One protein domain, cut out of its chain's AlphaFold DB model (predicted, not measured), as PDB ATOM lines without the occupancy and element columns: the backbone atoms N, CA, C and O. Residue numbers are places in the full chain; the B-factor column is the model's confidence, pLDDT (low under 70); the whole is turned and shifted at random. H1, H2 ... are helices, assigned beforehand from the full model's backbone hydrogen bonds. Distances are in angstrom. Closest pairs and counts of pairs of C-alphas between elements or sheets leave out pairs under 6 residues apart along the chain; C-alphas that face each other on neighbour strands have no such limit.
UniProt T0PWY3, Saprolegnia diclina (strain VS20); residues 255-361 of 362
ATOM      1  N   SER A 255      68.300 -13.084 188.611       38.16
ATOM      2  CA  SER A 255      69.101 -11.954 188.073       38.16
ATOM      3  C   SER A 255      68.359 -10.610 188.117       38.16
ATOM      4  O   SER A 255      68.957  -9.582 188.433       38.16
ATOM      5  N   LYS A 256      67.039 -10.621 187.883       42.94
ATOM      6  CA  LYS A 256      66.184  -9.440 188.075       42.94
ATOM      7  C   LYS A 256      65.889  -9.200 189.549       42.94
ATOM      8  O   LYS A 256      65.907  -8.044 189.940       42.94
ATOM      9  N   LEU A 257      65.733 -10.250 190.369       39.94
ATOM     10  CA  LEU A 257      65.760 -10.093 191.823       39.94
ATOM     11  C   LEU A 257      67.106  -9.558 192.266       39.94
ATOM     12  O   LEU A 257      67.093  -8.664 193.065       39.94
ATOM     13  N   VAL A 258      68.252 -10.025 191.775       45.28
ATOM     14  CA  VAL A 258      69.554  -9.511 192.229       45.28
ATOM     15  C   VAL A 258      69.760  -8.063 191.796       45.28
ATOM     16  O   VAL A 258      70.260  -7.296 192.599       45.28
ATOM     17  N   ASN A 259      69.343  -7.646 190.598       44.75
ATOM     18  CA  ASN A 259      69.451  -6.241 190.190       44.75
ATOM     19  C   ASN A 259      68.419  -5.346 190.886       44.75
ATOM     20  O   ASN A 259      68.776  -4.261 191.332       44.75
ATOM     21  N   ALA A 260      67.174  -5.805 191.034       43.25
ATOM     22  CA  ALA A 260      66.161  -5.108 191.820       43.25
ATOM     23  C   ALA A 260      66.558  -5.069 193.296       43.25
ATOM     24  O   ALA A 260      66.450  -4.024 193.898       43.25
ATOM     25  N   TRP A 261      67.107  -6.145 193.854       42.72
ATOM     26  CA  TRP A 261      67.584  -6.267 195.234       42.72
ATOM     27  C   TRP A 261      68.865  -5.481 195.468       42.72
ATOM     28  O   TRP A 261      69.005  -4.915 196.529       42.72
ATOM     29  N   GLN A 262      69.779  -5.376 194.503       47.44
ATOM     30  CA  GLN A 262      70.956  -4.504 194.597       47.44
ATOM     31  C   GLN A 262      70.592  -3.030 194.416       47.44
ATOM     32  O   GLN A 262      71.250  -2.166 194.989       47.44
ATOM     33  N   HIS A 263      69.572  -2.727 193.610       45.88
ATOM     34  CA  HIS A 263      69.018  -1.383 193.503       45.88
ATOM     35  C   HIS A 263      68.270  -1.016 194.784       45.88
ATOM     36  O   HIS A 263      68.559   0.017 195.362       45.88
ATOM     37  N   ILE A 264      67.427  -1.914 195.290       43.62
ATOM     38  CA  ILE A 264      66.736  -1.830 196.575       43.62
ATOM     39  C   ILE A 264      67.770  -1.724 197.703       43.62
ATOM     40  O   ILE A 264      67.722  -0.751 198.416       43.62
ATOM     41  N   GLU A 265      68.791  -2.575 197.824       44.16
ATOM     42  CA  GLU A 265      69.871  -2.459 198.828       44.16
ATOM     43  C   GLU A 265      70.673  -1.157 198.708       44.16
ATOM     44  O   GLU A 265      71.121  -0.633 199.722       44.16
ATOM     45  N   ARG A 266      70.863  -0.612 197.501       48.72
ATOM     46  CA  ARG A 266      71.536   0.682 197.302       48.72
ATOM     47  C   ARG A 266      70.641   1.839 197.737       48.72
ATOM     48  O   ARG A 266      71.069   2.664 198.531       48.72
ATOM     49  N   THR A 267      69.395   1.845 197.281       45.56
ATOM     50  CA  THR A 267      68.367   2.828 197.633       45.56
ATOM     51  C   THR A 267      68.038   2.772 199.127       45.56
ATOM     52  O   THR A 267      67.918   3.799 199.774       45.56
ATOM     53  N   LEU A 268      67.983   1.579 199.715       42.94
ATOM     54  CA  LEU A 268      67.790   1.331 201.142       42.94
ATOM     55  C   LEU A 268      69.056   1.577 201.961       42.94
ATOM     56  O   LEU A 268      68.945   1.957 203.113       42.94
ATOM     57  N   GLY A 269      70.253   1.388 201.403       49.12
ATOM     58  CA  GLY A 269      71.513   1.773 202.041       49.12
ATOM     59  C   GLY A 269      71.660   3.293 202.142       49.12
ATOM     60  O   GLY A 269      72.155   3.804 203.143       49.12
ATOM     61  N   GLU A 270      71.158   4.020 201.143       51.44
ATOM     62  CA  GLU A 270      71.011   5.482 201.159       51.44
ATOM     63  C   GLU A 270      69.853   5.952 202.069       51.44
ATOM     64  O   GLU A 270      69.873   7.076 202.578       51.44
ATOM     65  N   LEU A 271      68.882   5.069 202.329       48.56
ATOM     66  CA  LEU A 271      67.684   5.290 203.144       48.56
ATOM     67  C   LEU A 271      67.638   4.372 204.378       48.56
ATOM     68  O   LEU A 271      66.558   3.917 204.732       48.56
ATOM     69  N   GLY A 272      68.770   4.077 205.035       52.41
ATOM     70  CA  GLY A 272      68.888   2.996 206.042       52.41
ATOM     71  C   GLY A 272      67.754   2.907 207.076       52.41
ATOM     72  O   GLY A 272      67.335   1.819 207.453       52.41
ATOM     73  N   TRP A 273      67.184   4.051 207.455       57.12
ATOM     74  CA  TRP A 273      66.036   4.162 208.354       57.12
ATOM     75  C   TRP A 273      64.701   3.643 207.766       57.12
ATOM     76  O   TRP A 273      63.894   3.069 208.495       57.12
ATOM     77  N   ALA A 274      64.460   3.803 206.463       53.25
ATOM     78  CA  ALA A 274      63.246   3.353 205.779       53.25
ATOM     79  C   ALA A 274      63.224   1.829 205.589       53.25
ATOM     80  O   ALA A 274      62.159   1.216 205.617       53.25
ATOM     81  N   TYR A 275      64.393   1.194 205.450       54.97
ATOM     82  CA  TYR A 275      64.477  -0.265 205.370       54.97
ATOM     83  C   TYR A 275      64.114  -0.947 206.681       54.97
ATOM     84  O   TYR A 275      63.364  -1.922 206.676       54.97
ATOM     85  N   ASP A 276      64.620  -0.426 207.798       55.25
ATOM     86  CA  ASP A 276      64.304  -0.956 209.121       55.25
ATOM     87  C   ASP A 276      62.813  -0.780 209.439       55.25
ATOM     88  O   ASP A 276      62.195  -1.694 209.985       55.25
ATOM     89  N   ALA A 277      62.207   0.330 209.001       56.00
ATOM     90  CA  ALA A 277      60.764   0.550 209.086       56.00
ATOM     91  C   ALA A 277      59.965  -0.451 208.230       56.00
ATOM     92  O   ALA A 277      59.045  -1.095 208.737       56.00
ATOM     93  N   LEU A 278      60.350  -0.658 206.964       52.47
ATOM     94  CA  LEU A 278      59.688  -1.608 206.059       52.47
ATOM     95  C   LEU A 278      59.823  -3.056 206.559       52.47
ATOM     96  O   LEU A 278      58.877  -3.838 206.504       52.47
ATOM     97  N   ARG A 279      60.996  -3.413 207.090       58.66
ATOM     98  CA  ARG A 279      61.290  -4.732 207.659       58.66
ATOM     99  C   ARG A 279      60.532  -4.977 208.961       58.66
ATOM    100  O   ARG A 279      60.041  -6.086 209.158       58.66
ATOM    101  N   ALA A 280      60.422  -3.971 209.828       61.12
ATOM    102  CA  ALA A 280      59.618  -4.047 211.043       61.12
ATOM    103  C   ALA A 280      58.123  -4.192 210.716       61.12
ATOM    104  O   ALA A 280      57.459  -5.035 211.315       61.12
ATOM    105  N   ALA A 281      57.618  -3.452 209.721       56.38
ATOM    106  CA  ALA A 281      56.240  -3.573 209.241       56.38
ATOM    107  C   ALA A 281      55.962  -4.960 208.632       56.38
ATOM    108  O   ALA A 281      54.977  -5.606 208.985       56.38
ATOM    109  N   TYR A 282      56.874  -5.467 207.796       54.66
ATOM    110  CA  TYR A 282      56.777  -6.801 207.189       54.66
ATOM    111  C   TYR A 282      56.829  -7.939 208.225       54.66
ATOM    112  O   TYR A 282      56.185  -8.974 208.055       54.66
ATOM    113  N   ALA A 283      57.591  -7.758 209.308       62.00
ATOM    114  CA  ALA A 283      57.695  -8.726 210.399       62.00
ATOM    115  C   ALA A 283      56.497  -8.697 211.367       62.00
ATOM    116  O   ALA A 283      56.282  -9.678 212.076       62.00
ATOM    117  N   ALA A 284      55.746  -7.592 211.419       59.31
ATOM    118  CA  ALA A 284      54.677  -7.393 212.394       59.31
ATOM    119  C   ALA A 284      53.320  -7.971 211.960       59.31
ATOM    120  O   ALA A 284      52.553  -8.372 212.832       59.31
ATOM    121  N   ASP A 285      53.018  -8.053 210.658       49.41
ATOM    122  CA  ASP A 285      51.770  -8.663 210.181       49.41
ATOM    123  C   ASP A 285      51.844  -9.023 208.684       49.41
ATOM    124  O   ASP A 285      52.239  -8.214 207.848       49.41
ATOM    125  N   HIS A 286      51.460 -10.248 208.322       49.69
ATOM    126  CA  HIS A 286      51.541 -10.772 206.952       49.69
ATOM    127  C   HIS A 286      50.276 -10.515 206.112       49.69
ATOM    128  O   HIS A 286      50.128 -11.113 205.048       49.69
ATOM    129  N   THR A 287      49.335  -9.676 206.566       50.50
ATOM    130  CA  THR A 287      47.967  -9.722 206.009       50.50
ATOM    131  C   THR A 287      47.333  -8.427 205.516       50.50
ATOM    132  O   THR A 287      46.235  -8.506 204.967       50.50
ATOM    133  N   SER A 288      47.972  -7.254 205.571       64.56
ATOM    134  CA  SER A 288      47.346  -6.061 204.978       64.56
ATOM    135  C   SER A 288      48.209  -5.398 203.910       64.56
ATOM    136  O   SER A 288      49.240  -4.794 204.180       64.56
ATOM    137  N   ALA A 289      47.728  -5.461 202.665       71.50
ATOM    138  CA  ALA A 289      48.206  -4.610 201.577       71.50
ATOM    139  C   ALA A 289      48.204  -3.118 201.977       71.50
ATOM    140  O   ALA A 289      49.032  -2.360 201.491       71.50
ATOM    141  N   ALA A 290      47.328  -2.728 202.912       74.56
ATOM    142  CA  ALA A 290      47.287  -1.396 203.507       74.56
ATOM    143  C   ALA A 290      48.575  -1.031 204.265       74.56
ATOM    144  O   ALA A 290      49.117   0.040 204.030       74.56
ATOM    145  N   ALA A 291      49.120  -1.922 205.104       77.56
ATOM    146  CA  ALA A 291      50.366  -1.639 205.824       77.56
ATOM    147  C   ALA A 291      51.566  -1.485 204.877       77.56
ATOM    148  O   ALA A 291      52.461  -0.682 205.133       77.56
ATOM    149  N   LEU A 292      51.583  -2.236 203.769       77.81
ATOM    150  CA  LEU A 292      52.618  -2.089 202.747       77.81
ATOM    151  C   LEU A 292      52.472  -0.768 201.979       77.81
ATOM    152  O   LEU A 292      53.483  -0.131 201.690       77.81
ATOM    153  N   ASP A 293      51.243  -0.358 201.662       79.88
ATOM    154  CA  ASP A 293      50.959   0.918 200.995       79.88
ATOM    155  C   ASP A 293      51.354   2.106 201.887       79.88
ATOM    156  O   ASP A 293      52.076   2.997 201.440       79.88
ATOM    157  N   ASP A 294      51.009   2.058 203.177       81.94
ATOM    158  CA  ASP A 294      51.406   3.064 204.168       81.94
ATOM    159  C   ASP A 294      52.932   3.120 204.346       81.94
ATOM    160  O   ASP A 294      53.525   4.197 204.284       81.94
ATOM    161  N   ALA A 295      53.608   1.972 204.470       85.00
ATOM    162  CA  ALA A 295      55.067   1.939 204.599       85.00
ATOM    163  C   ALA A 295      55.778   2.444 203.330       85.00
ATOM    164  O   ALA A 295      56.798   3.132 203.403       85.00
ATOM    165  N   THR A 296      55.232   2.125 202.155       86.94
ATOM    166  CA  THR A 296      55.746   2.618 200.872       86.94
ATOM    167  C   THR A 296      55.566   4.129 200.784       86.94
ATOM    168  O   THR A 296      56.502   4.850 200.437       86.94
ATOM    169  N   LYS A 297      54.390   4.626 201.165       88.81
ATOM    170  CA  LYS A 297      54.089   6.052 201.228       88.81
ATOM    171  C   LYS A 297      55.051   6.797 202.151       88.81
ATOM    172  O   LYS A 297      55.611   7.801 201.713       88.81
ATOM    173  N   ASP A 298      55.285   6.297 203.359       90.44
ATOM    174  CA  ASP A 298      56.214   6.902 204.318       90.44
ATOM    175  C   ASP A 298      57.646   6.941 203.767       90.44
ATOM    176  O   ASP A 298      58.352   7.943 203.913       90.44
ATOM    177  N   ALA A 299      58.072   5.887 203.061       91.25
ATOM    178  CA  ALA A 299      59.375   5.852 202.402       91.25
ATOM    179  C   ALA A 299      59.489   6.901 201.278       91.25
ATOM    180  O   ALA A 299      60.509   7.591 201.181       91.25
ATOM    181  N   PHE A 300      58.443   7.072 200.461       92.69
ATOM    182  CA  PHE A 300      58.398   8.115 199.431       92.69
ATOM    183  C   PHE A 300      58.425   9.519 200.038       92.69
ATOM    184  O   PHE A 300      59.207  10.360 199.592       92.69
ATOM    185  N   GLU A 301      57.612   9.776 201.068       94.81
ATOM    186  CA  GLU A 301      57.617  11.057 201.780       94.81
ATOM    187  C   GLU A 301      59.007  11.343 202.366       94.81
ATOM    188  O   GLU A 301      59.565  12.421 202.154       94.81
ATOM    189  N   GLY A 302      59.625  10.345 202.997       94.94
ATOM    190  CA  GLY A 302      60.995  10.408 203.492       94.94
ATOM    191  C   GLY A 302      62.019  10.816 202.439       94.94
ATOM    192  O   GLY A 302      62.822  11.722 202.667       94.94
ATOM    193  N   HIS A 303      61.977  10.171 201.273       94.94
ATOM    194  CA  HIS A 303      62.910  10.441 200.183       94.94
ATOM    195  C   HIS A 303      62.729  11.849 199.595       94.94
ATOM    196  O   HIS A 303      63.714  12.546 199.338       94.94
ATOM    197  N   VAL A 304      61.481  12.304 199.431       96.06
ATOM    198  CA  VAL A 304      61.170  13.675 198.987       96.06
ATOM    199  C   VAL A 304      61.781  14.696 199.946       96.06
ATOM    200  O   VAL A 304      62.472  15.619 199.511       96.06
ATOM    201  N   LEU A 305      61.568  14.516 201.253       96.62
ATOM    202  CA  LEU A 305      62.083  15.432 202.269       96.62
ATOM    203  C   LEU A 305      63.614  15.430 202.316       96.62
ATOM    204  O   LEU A 305      64.213  16.502 202.354       96.62
ATOM    205  N   GLN A 306      64.244  14.255 202.248       96.06
ATOM    206  CA  GLN A 306      65.702  14.128 202.238       96.06
ATOM    207  C   GLN A 306      66.328  14.837 201.029       96.06
ATOM    208  O   GLN A 306      67.347  15.513 201.170       96.06
ATOM    209  N   ARG A 307      65.721  14.709 199.842       95.81
ATOM    210  CA  ARG A 307      66.202  15.372 198.624       95.81
ATOM    211  C   ARG A 307      66.118  16.894 198.741       95.81
ATOM    212  O   ARG A 307      67.113  17.571 198.510       95.81
ATOM    213  N   LEU A 308      64.973  17.423 199.177       96.44
ATOM    214  CA  LEU A 308      64.795  18.870 199.357       96.44
ATOM    215  C   LEU A 308      65.701  19.447 200.457       96.44
ATOM    216  O   LEU A 308      66.146  20.588 200.349       96.44
ATOM    217  N   GLU A 309      65.978  18.676 201.510       96.56
ATOM    218  CA  GLU A 309      66.909  19.054 202.580       96.56
ATOM    219  C   GLU A 309      68.356  19.091 202.068       96.56
ATOM    220  O   GLU A 309      69.073  20.060 202.314       96.56
ATOM    221  N   LYS A 310      68.762  18.095 201.267       96.75
ATOM    222  CA  LYS A 310      70.079  18.055 200.612       96.75
ATOM    223  C   LYS A 310      70.294  19.232 199.655       96.75
ATOM    224  O   LYS A 310      71.398  19.764 199.593       96.75
ATOM    225  N   ASP A 311      69.242  19.652 198.958       96.75
ATOM    226  CA  ASP A 311      69.272  20.795 198.042       96.75
ATOM    227  C   ASP A 311      69.191  22.152 198.780       96.75
ATOM    228  O   ASP A 311      69.238  23.211 198.154       96.75
ATOM    229  N   GLY A 312      69.065  22.149 200.116       97.19
ATOM    230  CA  GLY A 312      68.939  23.360 200.937       97.19
ATOM    231  C   GLY A 312      67.603  24.094 200.769       97.19
ATOM    232  O   GLY A 312      67.466  25.242 201.192       97.19
ATOM    233  N   LEU A 313      66.611  23.451 200.144       97.44
ATOM    234  CA  LEU A 313      65.289  24.020 199.868       97.44
ATOM    235  C   LEU A 313      64.296  23.786 201.007       97.44
ATOM    236  O   LEU A 313      63.319  24.533 201.136       97.44
ATOM    237  N   LEU A 314      64.545  22.765 201.828       97.88
ATOM    238  CA  LEU A 314      63.768  22.429 203.013       97.88
ATOM    239  C   LEU A 314      64.538  22.805 204.279       97.88
ATOM    240  O   LEU A 314      65.704  22.459 204.440       97.88
ATOM    241  N   LEU A 315      63.854  23.489 205.193       97.12
ATOM    242  CA  LEU A 315      64.355  23.787 206.530       97.12
ATOM    243  C   LEU A 315      63.424  23.146 207.553       97.12
ATOM    244  O   LEU A 315      62.202  23.150 207.374       97.12
ATOM    245  N   ARG A 316      63.999  22.622 208.634       97.44
ATOM    246  CA  ARG A 316      63.248  22.100 209.775       97.44
ATOM    247  C   ARG A 316      63.269  23.105 210.919       97.44
ATOM    248  O   ARG A 316      64.277  23.766 211.164       97.44
ATOM    249  N   THR A 317      62.151  23.230 211.616       97.00
ATOM    250  CA  THR A 317      62.066  23.961 212.879       97.00
ATOM    251  C   THR A 317      62.788  23.190 213.988       97.00
ATOM    252  O   THR A 317      63.127  22.016 213.837       97.00
ATOM    253  N   ALA A 318      63.036  23.841 215.127       96.81
ATOM    254  CA  ALA A 318      63.748  23.223 216.252       96.81
ATOM    255  C   ALA A 318      63.031  21.987 216.843       96.81
ATOM    256  O   ALA A 318      63.668  21.165 217.491       96.81
ATOM    257  N   ASP A 319      61.723  21.843 216.608       95.75
ATOM    258  CA  ASP A 319      60.901  20.681 216.974       95.75
ATOM    259  C   ASP A 319      60.891  19.571 215.898       95.75
ATOM    260  O   ASP A 319      60.161  18.591 216.029       95.75
ATOM    261  N   GLY A 320      61.677  19.711 214.824       95.19
ATOM    262  CA  GLY A 320      61.820  18.719 213.752       95.19
ATOM    263  C   GLY A 320      60.741  18.768 212.663       95.19
ATOM    264  O   GLY A 320      60.851  18.042 211.666       95.19
ATOM    265  N   ARG A 321      59.726  19.632 212.810       96.38
ATOM    266  CA  ARG A 321      58.693  19.865 211.788       96.38
ATOM    267  C   ARG A 321      59.247  20.664 210.607       96.38
ATOM    268  O   ARG A 321      60.305  21.279 210.689       96.38
ATOM    269  N   ILE A 322      58.541  20.644 209.480       97.19
ATOM    270  CA  ILE A 322      58.928  21.404 208.284       97.19
ATOM    271  C   ILE A 322      58.588  22.885 208.507       97.19
ATOM    272  O   ILE A 322      57.433  23.225 208.775       97.19
ATOM    273  N   ASP A 323      59.576  23.777 208.382       97.81
ATOM    274  CA  ASP A 323      59.345  25.221 208.463       97.81
ATOM    275  C   ASP A 323      58.588  25.676 207.210       97.81
ATOM    276  O   ASP A 323      59.114  25.640 206.094       97.81
ATOM    277  N   LYS A 324      57.351  26.155 207.382       97.31
ATOM    278  CA  LYS A 324      56.496  26.630 206.278       97.31
ATOM    279  C   LYS A 324      57.097  27.814 205.503       97.31
ATOM    280  O   LYS A 324      56.596  28.167 204.441       97.31
ATOM    281  N   ARG A 325      58.157  28.443 206.020       97.19
ATOM    282  CA  ARG A 325      58.884  29.537 205.361       97.19
ATOM    283  C   ARG A 325      59.987  29.051 204.419       97.19
ATOM    284  O   ARG A 325      60.583  29.894 203.745       97.19
ATOM    285  N   CYS A 326      60.286  27.749 204.378       97.38
ATOM    286  CA  CYS A 326      61.314  27.208 203.490       97.38
ATOM    287  C   CYS A 326      60.962  27.413 202.008       97.38
ATOM    288  O   CYS A 326      59.797  27.593 201.640       97.38
ATOM    289  N   ALA A 327      61.989  27.425 201.157       98.00
ATOM    290  CA  ALA A 327      61.847  27.762 199.745       98.00
ATOM    291  C   ALA A 327      60.889  26.804 199.024       98.00
ATOM    292  O   ALA A 327      60.022  27.281 198.302       98.00
ATOM    293  N   ALA A 328      60.976  25.498 199.305       97.88
ATOM    294  CA  ALA A 328      60.119  24.479 198.695       97.88
ATOM    295  C   ALA A 328      58.623  24.670 199.011       97.88
ATOM    296  O   ALA A 328      57.771  24.436 198.158       97.88
ATOM    297  N   VAL A 329      58.284  25.115 200.228       97.88
ATOM    298  CA  VAL A 329      56.883  25.393 200.597       97.88
ATOM    299  C   VAL A 329      56.412  26.711 199.985       97.88
ATOM    300  O   VAL A 329      55.283  26.811 199.511       97.88
ATOM    301  N   ARG A 330      57.281  27.727 199.940       98.19
ATOM    302  CA  ARG A 330      56.954  29.040 199.363       98.19
ATOM    303  C   ARG A 330      56.820  29.025 197.841       98.19
ATOM    304  O   ARG A 330      56.026  29.805 197.323       98.19
ATOM    305  N   SER A 331      57.590  28.192 197.140       97.56
ATOM    306  CA  SER A 331      57.478  28.011 195.687       97.56
ATOM    307  C   SER A 331      56.234  27.214 195.291       97.56
ATOM    308  O   SER A 331      55.801  27.296 194.145       97.56
ATOM    309  N   GLY A 332      55.646  26.471 196.233       97.69
ATOM    310  CA  GLY A 332      54.558  25.531 195.975       97.69
ATOM    311  C   GLY A 332      55.038  24.142 195.548       97.69
ATOM    312  O   GLY A 332      54.202  23.280 195.279       97.69
ATOM    313  N   ASP A 333      56.353  23.893 195.526       97.38
ATOM    314  CA  ASP A 333      56.889  22.581 195.154       97.38
ATOM    315  C   ASP A 333      56.544  21.499 196.180       97.38
ATOM    316  O   ASP A 333      56.250  20.350 195.837       97.38
ATOM    317  N   LEU A 334      56.532  21.891 197.453       98.12
ATOM    318  CA  LEU A 334      56.103  21.074 198.573       98.12
ATOM    319  C   LEU A 334      54.838  21.676 199.186       98.12
ATOM    320  O   LEU A 334      54.858  22.768 199.748       98.12
ATOM    321  N   THR A 335      53.729  20.947 199.116       98.19
ATOM    322  CA  THR A 335      52.485  21.320 199.804       98.19
ATOM    323  C   THR A 335      52.321  20.432 201.029       98.19
ATOM    324  O   THR A 335      52.488  19.218 200.931       98.19
ATOM    325  N   LEU A 336      52.011  21.028 202.180       97.69
ATOM    326  CA  LEU A 336      51.739  20.304 203.422       97.69
ATOM    327  C   LEU A 336      50.234  20.299 203.694       97.69
ATOM    328  O   LEU A 336      49.561  21.298 203.438       97.69
ATOM    329  N   LYS A 337      49.720  19.197 204.237       97.38
ATOM    330  CA  LYS A 337      48.347  19.109 204.750       97.38
ATOM    331  C   LYS A 337      48.224  19.826 206.098       97.38
ATOM    332  O   LYS A 337      49.218  20.243 206.698       97.38
ATOM    333  N   ASP A 338      46.995  19.935 206.598       96.56
ATOM    334  CA  ASP A 338      46.705  20.580 207.885       96.56
ATOM    335  C   ASP A 338      47.383  19.878 209.075       96.56
ATOM    336  O   ASP A 338      47.754  20.532 210.049       96.56
ATOM    337  N   ASP A 339      47.610  18.565 208.971       95.00
ATOM    338  CA  ASP A 339      48.330  17.754 209.962       95.00
ATOM    339  C   ASP A 339      49.866  17.889 209.883       95.00
ATOM    340  O   ASP A 339      50.580  17.379 210.746       95.00
ATOM    341  N   GLY A 340      50.384  18.608 208.881       94.44
ATOM    342  CA  GLY A 340      51.813  18.799 208.638       94.44
ATOM    343  C   GLY A 340      52.484  17.706 207.799       94.44
ATOM    344  O   GLY A 340      53.680  17.830 207.536       94.44
ATOM    345  N   THR A 341      51.750  16.679 207.356       95.25
ATOM    346  CA  THR A 341      52.253  15.658 206.417       95.25
ATOM    347  C   THR A 341      52.349  16.205 204.992       95.25
ATOM    348  O   THR A 341      51.740  17.227 204.658       95.25
ATOM    349  N   VAL A 342      53.124  15.541 204.131       97.06
ATOM    350  CA  VAL A 342      53.287  15.960 202.733       97.06
ATOM    351  C   VAL A 342      52.018  15.621 201.936       97.06
ATOM    352  O   VAL A 342      51.475  14.518 202.007       97.06
ATOM    353  N   ASP A 343      51.506  16.571 201.150       97.62
ATOM    354  CA  ASP A 343      50.461  16.285 200.166       97.62
ATOM    355  C   ASP A 343      51.090  15.574 198.962       97.62
ATOM    356  O   ASP A 343      51.894  16.151 198.230       97.62
ATOM    357  N   GLN A 344      50.691  14.325 198.722       96.62
ATOM    358  CA  GLN A 344      51.174  13.499 197.610       96.62
ATOM    359  C   GLN A 344      50.914  14.111 196.225       96.62
ATOM    360  O   GLN A 344      51.494  13.694 195.223       96.62
ATOM    361  N   ARG A 345      50.024  15.104 196.136       97.19
ATOM    362  CA  ARG A 345      49.734  15.816 194.887       97.19
ATOM    363  C   ARG A 345      50.755  16.909 194.572       97.19
ATOM    364  O   ARG A 345      50.693  17.449 193.467       97.19
ATOM    365  N   CYS A 346      51.661  17.241 195.497       97.44
ATOM    366  CA  CYS A 346      52.680  18.262 195.271       97.44
ATOM    367  C   CYS A 346      53.685  17.843 194.183       97.44
ATOM    368  O   CYS A 346      53.870  16.652 193.902       97.44
ATOM    369  N   SER A 347      54.323  18.830 193.548       97.38
ATOM    370  CA  SER A 347      55.238  18.580 192.427       97.38
ATOM    371  C   SER A 347      56.444  17.752 192.870       97.38
ATOM    372  O   SER A 347      56.827  16.826 192.157       97.38
ATOM    373  N   ALA A 348      56.980  18.005 194.069       97.06
ATOM    374  CA  ALA A 348      58.125  17.277 194.604       97.06
ATOM    375  C   ALA A 348      57.828  15.778 194.785       97.06
ATOM    376  O   ALA A 348      58.634  14.935 194.389       97.06
ATOM    377  N   TYR A 349      56.647  15.433 195.311       97.12
ATOM    378  CA  TYR A 349      56.233  14.036 195.467       97.12
ATOM    379  C   TYR A 349      56.023  13.354 194.112       97.12
ATOM    380  O   TYR A 349      56.543  12.264 193.870       97.12
ATOM    381  N   ARG A 350      55.333  14.026 193.183       96.81
ATOM    382  CA  ARG A 350      55.124  13.513 191.820       96.81
ATOM    383  C   ARG A 350      56.425  13.325 191.052       96.81
ATOM    384  O   ARG A 350      56.516  12.375 190.283       96.81
ATOM    385  N   ALA A 351      57.416  14.191 191.251       95.00
ATOM    386  CA  ALA A 351      58.720  14.061 190.612       95.00
ATOM    387  C   ALA A 351      59.431  12.780 191.065       95.00
ATOM    388  O   ALA A 351      59.913  12.026 190.224       95.00
ATOM    389  N   VAL A 352      59.432  12.487 192.371       94.25
ATOM    390  CA  VAL A 352      60.005  11.236 192.895       94.25
ATOM    391  C   VAL A 352      59.227  10.021 192.393       94.25
ATOM    392  O   VAL A 352      59.843   9.064 191.928       94.25
ATOM    393  N   LEU A 353      57.893  10.068 192.423       92.94
ATOM    394  CA  LEU A 353      57.057   8.981 191.914       92.94
ATOM    395  C   LEU A 353      57.293   8.730 190.415       92.94
ATOM    396  O   LEU A 353      57.393   7.582 189.995       92.94
ATOM    397  N   SER A 354      57.442   9.796 189.622       92.44
ATOM    398  CA  SER A 354      57.723   9.703 188.183       92.44
ATOM    399  C   SER A 354      59.101   9.097 187.933       92.44
ATOM    400  O   SER A 354      59.201   8.116 187.204       92.44
ATOM    401  N   SER A 355      60.149   9.586 188.611       91.19
ATOM    402  CA  SER A 355      61.496   9.005 188.510       91.19
ATOM    403  C   SER A 355      61.533   7.536 188.934       91.19
ATOM    404  O   SER A 355      62.243   6.738 188.327       91.19
ATOM    405  N   PHE A 356      60.757   7.161 189.954       90.06
ATOM    406  CA  PHE A 356      60.615   5.766 190.353       90.06
ATOM    407  C   PHE A 356      59.944   4.941 189.249       90.06
ATOM    408  O   PHE A 356      60.495   3.920 188.851       90.06
ATOM    409  N   SER A 357      58.820   5.415 188.700       88.00
ATOM    410  CA  SER A 357      58.107   4.724 187.616       88.00
ATOM    411  C   SER A 357      58.959   4.550 186.350       88.00
ATOM    412  O   SER A 357      58.957   3.477 185.747       88.00
ATOM    413  N   GLU A 358      59.754   5.565 185.992       89.56
ATOM    414  CA  GLU A 358      60.703   5.517 184.875       89.56
ATOM    415  C   GLU A 358      61.811   4.487 185.121       89.56
ATOM    416  O   GLU A 358      62.182   3.748 184.212       89.56
ATOM    417  N   ALA A 359      62.324   4.403 186.352       85.25
ATOM    418  CA  ALA A 359      63.354   3.434 186.718       85.25
ATOM    419  C   ALA A 359      62.827   1.991 186.749       85.25
ATOM    420  O   ALA A 359      63.586   1.053 186.488       85.25
ATOM    421  N   THR A 360      61.544   1.797 187.063       83.12
ATOM    422  CA  THR A 360      60.931   0.465 187.134       83.12
ATOM    423  C   THR A 360      60.421  -0.059 185.793       83.12
ATOM    424  O   THR A 360      60.173  -1.260 185.704       83.12
ATOM    425  N   CYS A 361      60.351   0.777 184.744       61.59
ATOM    426  CA  CYS A 361      59.913   0.400 183.390       61.59
ATOM    427  C   CYS A 361      58.630  -0.463 183.384       61.59
ATOM    428  O   CYS A 361      58.630  -1.549 182.791       61.59
TER     429      CYS A 361
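What this domain is: This is residues 255 to 361 of the 362 residues of a protein of Saprolegnia diclina (strain VS20) (UniProt T0PWY3). One long helix, H3, runs through the middle of the domain, and H2 folds back along it as a helical hairpin whose tip, residues 283 to 290, sticks out. H5 packs steeply on residues 300 to 304 of H3, H1 turns off at the other end of H2 without clearly touching any helix, and two long loops, residues 311 to 326 and 332 to 346, with the small helix H4 between them form a head beside the last residues of H3, where Leu 308 comes closest to H4. The printed part has 107 residues with five named helices, H1 to H5 in chain order, and no named strand; its class is all helix. It is compact, with a radius of gyration of the C-alphas of 15.1 A, yet elongated, spanning 44 by 29 by 23 A.

Where its parts are: H1 takes residues 255 to 270 and is 21.9 A long, beginning at C-alpha 255 at (69.101, -11.954, 188.073). H2 takes residues 272 to 284 and is 18.7 A long. H3, the longest helix, takes residues 289 to 310, 31.5 A from C-alpha 289 at (48.206, -4.610, 201.577) to C-alpha 310. H4 is short, residues 327 to 331, 6.0 A long. H5 takes residues 347 to 360, 19.7 A long, ending at C-alpha 360 at (60.931, 0.465, 187.134).

How they stand to each other: H1 and H2 are close but not clearly touching, the closest C-alphas being those of Leu 268 and Tyr 275, 5.6 A apart; they run opposite ways at a steep tilt of 63 degrees. H2 and H3 touch and form a hairpin, opposite ways at a shallow tilt of 9 degrees, with the closest C-alphas, of Ala 274 and Ala 299, 5.7 A apart. H3 and H4 are close but not clearly touching; their closest C-alphas, of Leu 308 and Ala 328, are 7.3 A apart. H5 touches H3 with residues 348 to 353 alone, and H3 touches H5 with residues 300 to 304 alone. The closest C-alphas of these two helices, of Val 304 and Tyr 349, are 6.1 A apart. H3 and H5 run opposite ways at a steep tilt of 67 degrees, only just short of about perpendicular. H1 is apart from H3, H4 and H5, and H4 is apart from H5. Every O i to N i+4 pair is within hydrogen-bond range in H1, H3, H4 and H5, and 8 of 9 are in H2.

The domain as a whole: The two C-alphas farthest apart, those of Ser 255 and Arg 325, are 46.1 A apart. The printed part has no cut. The links H1 to H2 and H2 to H3 are tight; H3 to H4, with 16 residues, and H4 to H5, with 15, are long. The mean pLDDT of the printed part is 79.6, and residues 255 to 288 and residue 361 are under 70.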